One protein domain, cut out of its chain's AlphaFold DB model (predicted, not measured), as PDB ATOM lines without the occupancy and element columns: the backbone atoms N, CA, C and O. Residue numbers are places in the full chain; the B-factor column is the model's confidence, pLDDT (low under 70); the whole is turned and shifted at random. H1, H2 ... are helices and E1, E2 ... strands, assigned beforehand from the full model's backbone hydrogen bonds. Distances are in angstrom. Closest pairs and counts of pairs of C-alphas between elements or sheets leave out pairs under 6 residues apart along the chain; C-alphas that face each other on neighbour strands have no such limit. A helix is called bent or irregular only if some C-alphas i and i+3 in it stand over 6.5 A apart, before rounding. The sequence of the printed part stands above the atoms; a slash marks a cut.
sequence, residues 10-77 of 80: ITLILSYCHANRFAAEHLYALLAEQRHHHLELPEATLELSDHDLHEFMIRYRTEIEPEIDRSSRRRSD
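This is residues 10 to 77 of the 80 residues of an uncharacterized protein of Geothermobacter hydrogeniphilus (UniProt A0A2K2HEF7). Three helical rods, H1, H2 and the first arm of H3, pack into a small up-and-down bundle at steep tilts, with a short hairpin of two strands, E1 and E2, at one end. The long last helix, H3, is bent, and its second arm leads away from the opposite end of the bundle, where residues 69 to 77 stick out as a tail. The 68 printed residues hold three named helices and two named strands in the order H1, H2, E1, E2, H3; the two strands make an antiparallel sheet, and the class is mostly helix. The whole is compact, with a radius of gyration of the C-alphas of 12.2 A, yet elongated, spanning 40 by 22 by 19 A.

H1 covers residues 10 to 19, is 14.2 A long and begins with C-alpha 10 at (11.116, -19.232, 18.679). H2, residues 21 to 33, is 17.5 A long. E1 is residues 38 to 40 and E2 is residues 45 to 47. H3, residues 50 to 75, was assigned as one helix by its hydrogen bonds but is bent: C-alphas 62 and 65 are 6.5 A apart. Its arms are H3a, residues 50 to 62, 18.7 A long, and H3b, residues 65 to 75, 15.6 A long, ending with C-alpha 75 at (-2.065, -37.947, 1.013).

H1, H2 and H3a form a bundle, up and down, each running against the one before it. H1 and H2 touch only at the corner by their link, closest at the C-alphas of Cys 17 and Ala 24, 4.2 A. H1 and H3a touch, closest at the C-alphas of Ile 10 and Phe 56, 5.8 A, and run the same way at a steep tilt of 38 degrees, only just more than shallow. Residues 28 to 32 of H2 touch residues 53 to 57 of H3a, closest at the C-alphas of Leu 31 and Leu 53, 6.5 A; the two run opposite ways at a steep tilt of 43 degrees. H3b stands at a steep tilt of 39 degrees to H3a and is close to H2 but not clearly touching, the closest C-alphas being those of Arg 21 and Ile 68, 7.2 A. E1 and E2 are a hairpin, antiparallel, with N 39 and O 46 within hydrogen-bond range at 2.9 A and N 46 and O 39 at 2.8 A. E1 is near H2, while H1 is apart from both strands. In H1, H2, H3a and H3b every O i to N i+4 pair is within hydrogen-bond range.

The two farthest C-alphas, those of Glu 47 and Asp 77, are 40.4 A apart. Without residues 69 to 77, which stand free, the body spans 26 by 22 by 18 A. The printed part has no cut, and the four links between named elements are tight. The mean pLDDT of the printed part is 81.1, with residues 70 to 77 under 70.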
ATOM      1  N   ILE A  10      11.669 -18.994  20.013       86.25
ATOM      2  CA  ILE A  10      11.116 -19.232  18.679       86.25
ATOM      3  C   ILE A  10      11.719 -20.476  18.048       86.25
ATOM      4  O   ILE A  10      10.985 -21.355  17.595       86.25
ATOM      5  N   THR A  11      13.044 -20.603  18.077       85.62
ATOM      6  CA  THR A  11      13.738 -21.785  17.555       85.62
ATOM      7  C   THR A  11      13.292 -23.061  18.264       85.62
ATOM      8  O   THR A  11      13.154 -24.111  17.625       85.62
ATOM      9  N   LEU A  12      13.007 -22.989  19.568       85.56
ATOM     10  CA  LEU A  12      12.514 -24.133  20.333       85.56
ATOM     11  C   LEU A  12      11.094 -24.535  19.903       85.56
ATOM     12  O   LEU A  12      10.842 -25.714  19.646       85.56
ATOM     13  N   ILE A  13      10.191 -23.563  19.747       86.38
ATOM     14  CA  ILE A  13       8.820 -23.809  19.274       86.38
ATOM     15  C   ILE A  13       8.841 -24.377  17.852       86.38
ATOM     16  O   ILE A  13       8.175 -25.375  17.583       86.38
ATOM     17  N   LEU A  14       9.635 -23.801  16.947       86.75
ATOM     18  CA  LEU A  14       9.763 -24.282  15.568       86.75
ATOM     19  C   LEU A  14      10.311 -25.709  15.510       86.75
ATOM     20  O   LEU A  14       9.776 -26.543  14.780       86.75
ATOM     21  N   SER A  15      11.322 -26.027  16.322       86.75
ATOM     22  CA  SER A  15      11.856 -27.392  16.418       86.75
ATOM     23  C   SER A  15      10.780 -28.388  16.862       86.75
ATOM     24  O   SER A  15      10.665 -29.479  16.299       86.75
ATOM     25  N   TYR A  16       9.941 -27.997  17.823       85.50
ATOM     26  CA  TYR A  16       8.809 -28.807  18.267       85.50
ATOM     27  C   TYR A  16       7.739 -28.961  17.172       85.50
ATOM     28  O   TYR A  16       7.215 -30.060  16.968       85.50
ATOM     29  N   CYS A  17       7.471 -27.898  16.407       86.81
ATOM     30  CA  CYS A  17       6.579 -27.927  15.247       86.81
ATOM     31  C   CYS A  17       7.065 -28.901  14.159       86.81
ATOM     32  O   CYS A  17       6.267 -29.681  13.638       86.81
ATOM     33  N   HIS A  18       8.366 -28.909  13.847       84.25
ATOM     34  CA  HIS A  18       8.951 -29.869  12.901       84.25
ATOM     35  C   HIS A  18       8.852 -31.317  13.410       84.25
ATOM     36  O   HIS A  18       8.604 -32.232  12.624       84.25
ATOM     37  N   ALA A  19       9.023 -31.539  14.717       85.12
ATOM     38  CA  ALA A  19       8.936 -32.871  15.315       85.12
ATOM     39  C   ALA A  19       7.494 -33.413  15.368       85.12
ATOM     40  O   ALA A  19       7.281 -34.616  15.216       85.12
ATOM     41  N   ASN A  20       6.502 -32.541  15.577       82.44
ATOM     42  CA  ASN A  20       5.093 -32.910  15.677       82.44
ATOM     43  C   ASN A  20       4.195 -31.941  14.908       82.44
ATOM     44  O   ASN A  20       3.713 -30.947  15.448       82.44
ATOM     45  N   ARG A  21       3.842 -32.313  13.676       79.50
ATOM     46  CA  ARG A  21       2.928 -31.532  12.831       79.50
ATOM     47  C   ARG A  21       1.590 -31.204  13.501       79.50
ATOM     48  O   ARG A  21       1.124 -30.078  13.408       79.50
ATOM     49  N   PHE A  22       0.964 -32.175  14.167       81.38
ATOM     50  CA  PHE A  22      -0.324 -31.934  14.825       81.38
ATOM     51  C   PHE A  22      -0.198 -30.875  15.926       81.38
ATOM     52  O   PHE A  22      -1.061 -30.015  16.075       81.38
ATOM     53  N   ALA A  23       0.917 -30.910  16.659       83.81
ATOM     54  CA  ALA A  23       1.221 -29.882  17.634       83.81
ATOM     55  C   ALA A  23       1.522 -28.541  16.956       83.81
ATOM     56  O   ALA A  23       1.077 -27.523  17.459       83.81
ATOM     57  N   ALA A  24       2.190 -28.528  15.800       86.25
ATOM     58  CA  ALA A  24       2.461 -27.317  15.032       86.25
ATOM     59  C   ALA A  24       1.179 -26.565  14.641       86.25
ATOM     60  O   ALA A  24       1.059 -25.372  14.908       86.25
ATOM     61  N   GLU A  25       0.202 -27.275  14.071       86.25
ATOM     62  CA  GLU A  25      -1.086 -26.693  13.672       86.25
ATOM     63  C   GLU A  25      -1.862 -26.175  14.898       86.25
ATOM     64  O   GLU A  25      -2.432 -25.085  14.867       86.25
ATOM     65  N   HIS A  26      -1.819 -26.913  16.013       87.50
ATOM     66  CA  HIS A  26      -2.448 -26.498  17.268       87.50
ATOM     67  C   HIS A  26      -1.771 -25.272  17.902       87.50
ATOM     68  O   HIS A  26      -2.449 -24.354  18.361       87.50
ATOM     69  N   LEU A  27      -0.438 -25.237  17.905       86.31
ATOM     70  CA  LEU A  27       0.355 -24.117  18.404       86.31
ATOM     71  C   LEU A  27       0.131 -22.872  17.559       86.31
ATOM     72  O   LEU A  27      -0.030 -21.791  18.111       86.31
ATOM     73  N   TYR A  28       0.051 -23.016  16.239       85.81
ATOM     74  CA  TYR A  28      -0.294 -21.908  15.363       85.81
ATOM     75  C   TYR A  28      -1.680 -21.344  15.694       85.81
ATOM     76  O   TYR A  28      -1.806 -20.137  15.862       85.81
ATOM     77  N   ALA A  29      -2.695 -22.191  15.886       87.00
ATOM     78  CA  ALA A  29      -4.024 -21.737  16.301       87.00
ATOM     79  C   ALA A  29      -3.993 -20.997  17.657       87.00
ATOM     80  O   ALA A  29      -4.540 -19.905  17.801       87.00
ATOM     81  N   LEU A  30      -3.292 -21.544  18.654       87.38
ATOM     82  CA  LEU A  30      -3.157 -20.916  19.976       87.38
ATOM     83  C   LEU A  30      -2.418 -19.568  19.924       87.38
ATOM     84  O   LEU A  30      -2.873 -18.575  20.493       87.38
ATOM     85  N   LEU A  31      -1.278 -19.523  19.241       85.94
ATOM     86  CA  LEU A  31      -0.394 -18.360  19.222       85.94
ATOM     87  C   LEU A  31      -0.895 -17.271  18.261       85.94
ATOM     88  O   LEU A  31      -0.836 -16.090  18.599       85.94
ATOM     89  N   ALA A  32      -1.431 -17.645  17.096       82.69
ATOM     90  CA  ALA A  32      -1.897 -16.700  16.082       82.69
ATOM     91  C   ALA A  32      -3.356 -16.266  16.292       82.69
ATOM     92  O   ALA A  32      -3.655 -15.081  16.155       82.69
ATOM     93  N   GLU A  33      -4.269 -17.185  16.632       81.12
ATOM     94  CA  GLU A  33      -5.696 -16.846  16.770       81.12
ATOM     95  C   GLU A  33      -6.034 -16.362  18.180       81.12
ATOM     96  O   GLU A  33      -6.746 -15.370  18.338       81.12
ATOM     97  N   GLN A  34      -5.509 -17.030  19.213       82.44
ATOM     98  CA  GLN A  34      -5.806 -16.672  20.606       82.44
ATOM     99  C   GLN A  34      -4.810 -15.674  21.205       82.44
ATOM    100  O   GLN A  34      -5.036 -15.194  22.315       82.44
ATOM    101  N   ARG A  35      -3.727 -15.341  20.482       80.75
ATOM    102  CA  ARG A  35      -2.639 -14.458  20.948       80.75
ATOM    103  C   ARG A  35      -2.156 -14.840  22.346       80.75
ATOM    104  O   ARG A  35      -1.943 -13.991  23.212       80.75
ATOM    105  N   HIS A  36      -2.032 -16.143  22.583       82.06
ATOM    106  CA  HIS A  36      -1.521 -16.649  23.845       82.06
ATOM    107  C   HIS A  36      -0.034 -16.310  23.964       82.06
ATOM    108  O   HIS A  36       0.808 -16.887  23.288       82.06
ATOM    109  N   HIS A  37       0.289 -15.388  24.865       82.38
ATOM    110  CA  HIS A  37       1.668 -15.041  25.219       82.38
ATOM    111  C   HIS A  37       2.335 -16.091  26.108       82.38
ATOM    112  O   HIS A  37       3.515 -15.995  26.403       82.38
ATOM    113  N   HIS A  38       1.587 -17.083  26.577       84.25
ATOM    114  CA  HIS A  38       2.093 -18.096  27.486       84.25
ATOM    115  C   HIS A  38       1.957 -19.461  26.827       84.25
ATOM    116  O   HIS A  38       0.844 -19.883  26.495       84.25
ATOM    117  N   LEU A  39       3.087 -20.139  26.642       83.69
ATOM    118  CA  LEU A  39       3.152 -21.442  26.008       83.69
ATOM    119  C   LEU A  39       3.791 -22.465  26.942       83.69
ATOM    120  O   LEU A  39       4.958 -22.361  27.305       83.69
ATOM    121  N   GLU A  40       3.031 -23.493  27.294       81.62
ATOM    122  CA  GLU A  40       3.527 -24.612  28.086       81.62
ATOM    123  C   GLU A  40       3.944 -25.748  27.153       81.62
ATOM    124  O   GLU A  40       3.110 -26.428  26.552       81.62
ATOM    125  N   LEU A  41       5.252 -25.952  27.018       79.00
ATOM    126  CA  LEU A  41       5.818 -27.111  26.343       79.00
ATOM    127  C   LEU A  41       6.227 -28.156  27.389       79.00
ATOM    128  O   LEU A  41       6.581 -27.803  28.515       79.00
ATOM    129  N   PRO A  42       6.240 -29.452  27.032       74.00
ATOM    130  CA  PRO A  42       6.620 -30.518  27.964       74.00
ATOM    131  C   PRO A  42       8.033 -30.351  28.545       74.00
ATOM    132  O   PRO A  42       8.330 -30.892  29.608       74.00
ATOM    133  N   GLU A  43       8.901 -29.608  27.858       70.75
ATOM    134  CA  GLU A  43      10.288 -29.372  28.262       70.75
ATOM    135  C   GLU A  43      10.495 -28.023  28.968       70.75
ATOM    136  O   GLU A  43      11.461 -27.875  29.722       70.75
ATOM    137  N   ALA A  44       9.619 -27.042  28.725       76.44
ATOM    138  CA  ALA A  44       9.752 -25.687  29.249       76.44
ATOM    139  C   ALA A  44       8.451 -24.886  29.131       76.44
ATOM    140  O   ALA A  44       7.692 -25.025  28.176       76.44
ATOM    141  N   THR A  45       8.255 -23.961  30.060       83.62
ATOM    142  CA  THR A  45       7.251 -22.906  29.938       83.62
ATOM    143  C   THR A  45       7.902 -21.681  29.302       83.62
ATOM    144  O   THR A  45       8.924 -21.205  29.798       83.62
ATOM    145  N   LEU A  46       7.329 -21.196  28.204       83.69
ATOM    146  CA  LEU A  46       7.796 -20.032  27.460       83.69
ATOM    147  C   LEU A  46       6.811 -18.878  27.629       83.69
ATOM    148  O   LEU A  46       5.599 -19.053  27.489       83.69
ATOM    149  N   GLU A  47       7.350 -17.692  27.884       86.75
ATOM    150  CA  GLU A  47       6.605 -16.439  27.852       86.75
ATOM    151  C   GLU A  47       7.045 -15.671  26.602       86.75
ATOM    152  O   GLU A  47       8.221 -15.356  26.435       86.75
ATOM    153  N   LEU A  48       6.105 -15.464  25.687       86.31
ATOM    154  CA  LEU A  48       6.295 -14.896  24.361       86.31
ATOM    155  C   LEU A  48       5.756 -13.472  24.343       86.31
ATOM    156  O   LEU A  48       4.605 -13.220  24.703       86.31
ATOM    157  N   SER A  49       6.566 -12.544  23.859       88.06
ATOM    158  CA  SER A  49       6.128 -11.183  23.578       88.06
ATOM    159  C   SER A  49       5.385 -11.117  22.243       88.06
ATOM    160  O   SER A  49       5.470 -12.011  21.405       88.06
ATOM    161  N   ASP A  50       4.710 -10.001  21.977       87.50
ATOM    162  CA  ASP A  50       4.057  -9.763  20.679       87.50
ATOM    163  C   ASP A  50       5.059  -9.831  19.504       87.50
ATOM    164  O   ASP A  50       4.734 -10.298  18.413       87.50
ATOM    165  N   HIS A  51       6.309  -9.419  19.752       87.44
ATOM    166  CA  HIS A  51       7.414  -9.559  18.805       87.44
ATOM    167  C   HIS A  51       7.728 -11.030  18.501       87.44
ATOM    168  O   HIS A  51       7.813 -11.401  17.333       87.44
ATOM    169  N   ASP A  52       7.820 -11.863  19.540       87.50
ATOM    170  CA  ASP A  52       8.056 -13.303  19.429       87.50
ATOM    171  C   ASP A  52       6.918 -13.985  18.655       87.50
ATOM    172  O   ASP A  52       7.158 -14.771  17.740       87.50
ATOM    173  N   LEU A  53       5.662 -13.633  18.948       88.06
ATOM    174  CA  LEU A  53       4.507 -14.140  18.202       88.06
ATOM    175  C   LEU A  53       4.593 -13.786  16.714       88.06
ATOM    176  O   LEU A  53       4.322 -14.625  15.853       88.06
ATOM    177  N   HIS A  54       4.975 -12.548  16.399       89.44
ATOM    178  CA  HIS A  54       5.109 -12.114  15.016       89.44
ATOM    179  C   HIS A  54       6.243 -12.853  14.301       89.44
ATOM    180  O   HIS A  54       6.049 -13.335  13.182       89.44
ATOM    181  N   GLU A  55       7.395 -13.001  14.950       89.62
ATOM    182  CA  GLU A  55       8.523 -13.745  14.398       89.62
ATOM    183  C   GLU A  55       8.173 -15.222  14.183       89.62
ATOM    184  O   GLU A  55       8.388 -15.756  13.091       89.62
ATOM    185  N   PHE A  56       7.525 -15.855  15.166       89.31
ATOM    186  CA  PHE A  56       7.012 -17.216  15.051       89.31
ATOM    187  C   PHE A  56       6.093 -17.371  13.841       89.31
ATOM    188  O   PHE A  56       6.290 -18.288  13.049       89.31
ATOM    189  N   MET A  57       5.118 -16.477  13.650       89.38
ATOM    190  CA  MET A  57       4.200 -16.550  12.508       89.38
ATOM    191  C   MET A  57       4.931 -16.437  11.167       89.38
ATOM    192  O   MET A  57       4.614 -17.173  10.231       89.38
ATOM    193  N   ILE A  58       5.912 -15.534  11.058       90.75
ATOM    194  CA  ILE A  58       6.696 -15.362   9.828       90.75
ATOM    195  C   ILE A  58       7.462 -16.649   9.517       90.75
ATOM    196  O   ILE A  58       7.355 -17.174   8.403       90.75
ATOM    197  N   ARG A  59       8.191 -17.179  10.505       89.75
ATOM    198  CA  ARG A  59       9.007 -18.389  10.351       89.75
ATOM    199  C   ARG A  59       8.162 -19.636  10.133       89.75
ATOM    200  O   ARG A  59       8.441 -20.411   9.226       89.75
ATOM    201  N   TYR A  60       7.055 -19.783  10.854       89.12
ATOM    202  CA  TYR A  60       6.105 -20.876  10.660       89.12
ATOM    203  C   TYR A  60       5.603 -20.936   9.213       89.12
ATOM    204  O   TYR A  60       5.604 -22.000   8.599       89.12
ATOM    205  N   ARG A  61       5.220 -19.797   8.626       88.44
ATOM    206  CA  ARG A  61       4.706 -19.754   7.246       88.44
ATOM    207  C   ARG A  61       5.779 -19.995   6.186       88.44
ATOM    208  O   ARG A  61       5.462 -20.447   5.091       88.44
ATOM    209  N   THR A  62       7.041 -19.702   6.489       88.88
ATOM    210  CA  THR A  62       8.155 -19.931   5.554       88.88
ATOM    211  C   THR A  62       8.777 -21.319   5.681       88.88
ATOM    212  O   THR A  62       9.227 -21.859   4.672       88.88
ATOM    213  N   GLU A  63       8.781 -21.914   6.874       87.00
ATOM    214  CA  GLU A  63       9.468 -23.179   7.159       87.00
ATOM    215  C   GLU A  63       8.495 -24.346   7.362       87.00
ATOM    216  O   GLU A  63       8.688 -25.402   6.769       87.00
ATOM    217  N   ILE A  64       7.419 -24.159   8.132       86.00
ATOM    218  CA  ILE A  64       6.516 -25.239   8.564       86.00
ATOM    219  C   ILE A  64       5.329 -25.425   7.606       86.00
ATOM    220  O   ILE A  64       5.080 -26.530   7.122       86.00
ATOM    221  N   GLU A  65       4.595 -24.352   7.296       82.81
ATOM    222  CA  GLU A  65       3.433 -24.356   6.389       82.81
ATOM    223  C   GLU A  65       3.704 -25.068   5.043       82.81
ATOM    224  O   GLU A  65       2.902 -25.930   4.662       82.81
ATOM    225  N   PRO A  66       4.825 -24.823   4.329       83.00
ATOM    226  CA  PRO A  66       5.105 -25.530   3.078       83.00
ATOM    227  C   PRO A  66       5.392 -27.029   3.262       83.00
ATOM    228  O   PRO A  66       5.077 -27.821   2.368       83.00
ATOM    229  N   GLU A  67       5.970 -27.454   4.390       80.19
ATOM    230  CA  GLU A  67       6.169 -28.879   4.698       80.19
ATOM    231  C   GLU A  67       4.837 -29.588   4.988       80.19
ATOM    232  O   GLU A  67       4.599 -30.721   4.538       80.19
ATOM    233  N   ILE A  68       3.936 -28.887   5.681       74.25
ATOM    234  CA  ILE A  68       2.568 -29.316   5.973       74.25
ATOM    235  C   ILE A  68       1.752 -29.449   4.674       74.25
ATOM    236  O   ILE A  68       1.181 -30.521   4.432       74.25
ATOM    237  N   ASP A  69       1.745 -28.428   3.806       72.00
ATOM    238  CA  ASP A  69       1.015 -28.432   2.523       72.00
ATOM    239  C   ASP A  69       1.517 -29.533   1.578       72.00
ATOM    240  O   ASP A  69       0.722 -30.330   1.066       72.00
ATOM    241  N   ARG A  70       2.843 -29.668   1.412       66.19
ATOM    242  CA  ARG A  70       3.434 -30.737   0.584       66.19
ATOM    243  C   ARG A  70       3.018 -32.126   1.053       66.19
ATOM    244  O   ARG A  70       2.744 -32.998   0.228       66.19
ATOM    245  N   SER A  71       2.974 -32.342   2.363       59.09
ATOM    246  CA  SER A  71       2.589 -33.629   2.942       59.09
ATOM    247  C   SER A  71       1.083 -33.895   2.824       59.09
ATOM    248  O   SER A  71       0.691 -35.034   2.578       59.09
ATOM    249  N   SER A  72       0.238 -32.858   2.914       59.59
ATOM    250  CA  SER A  72      -1.201 -32.974   2.628       59.59
ATOM    251  C   SER A  72      -1.454 -33.347   1.167       59.59
ATOM    252  O   SER A  72      -2.253 -34.242   0.899       59.59
ATOM    253  N   ARG A  73      -0.722 -32.744   0.218       58.16
ATOM    254  CA  ARG A  73      -0.841 -33.094  -1.208       58.16
ATOM    255  C   ARG A  73      -0.454 -34.538  -1.506       58.16
ATOM    256  O   ARG A  73      -1.120 -35.168  -2.317       58.16
ATOM    257  N   ARG A  74       0.556 -35.098  -0.827       55.16
ATOM    258  CA  ARG A  74       0.913 -36.522  -0.992       55.16
ATOM    259  C   ARG A  74      -0.165 -37.485  -0.493       55.16
ATOM    260  O   ARG A  74      -0.227 -38.605  -0.984       55.16
ATOM    261  N   ARG A  75      -0.993 -37.089   0.481       50.84
ATOM    262  CA  ARG A  75      -2.065 -37.947   1.013       50.84
ATOM    263  C   ARG A  75      -3.328 -37.925   0.140       50.84
ATOM    264  O   ARG A  75      -4.067 -38.901   0.155       50.84
ATOM    265  N   SER A  76      -3.548 -36.865  -0.641       51.16
ATOM    266  CA  SER A  76      -4.698 -36.757  -1.554       51.16
ATOM    267  C   SER A  76      -4.487 -37.399  -2.935       51.16
ATOM    268  O   SER A  76      -5.426 -37.417  -3.722       51.16
ATOM    269  N   ASP A  77      -3.299 -37.938  -3.231       49.12
ATOM    270  CA  ASP A  77      -2.962 -38.572  -4.521       49.12
ATOM    271  C   ASP A  77      -3.030 -40.116  -4.479       49.12
ATOM    272  O   ASP A  77      -2.321 -40.809  -5.196       49.12
TER     273      ASP A  77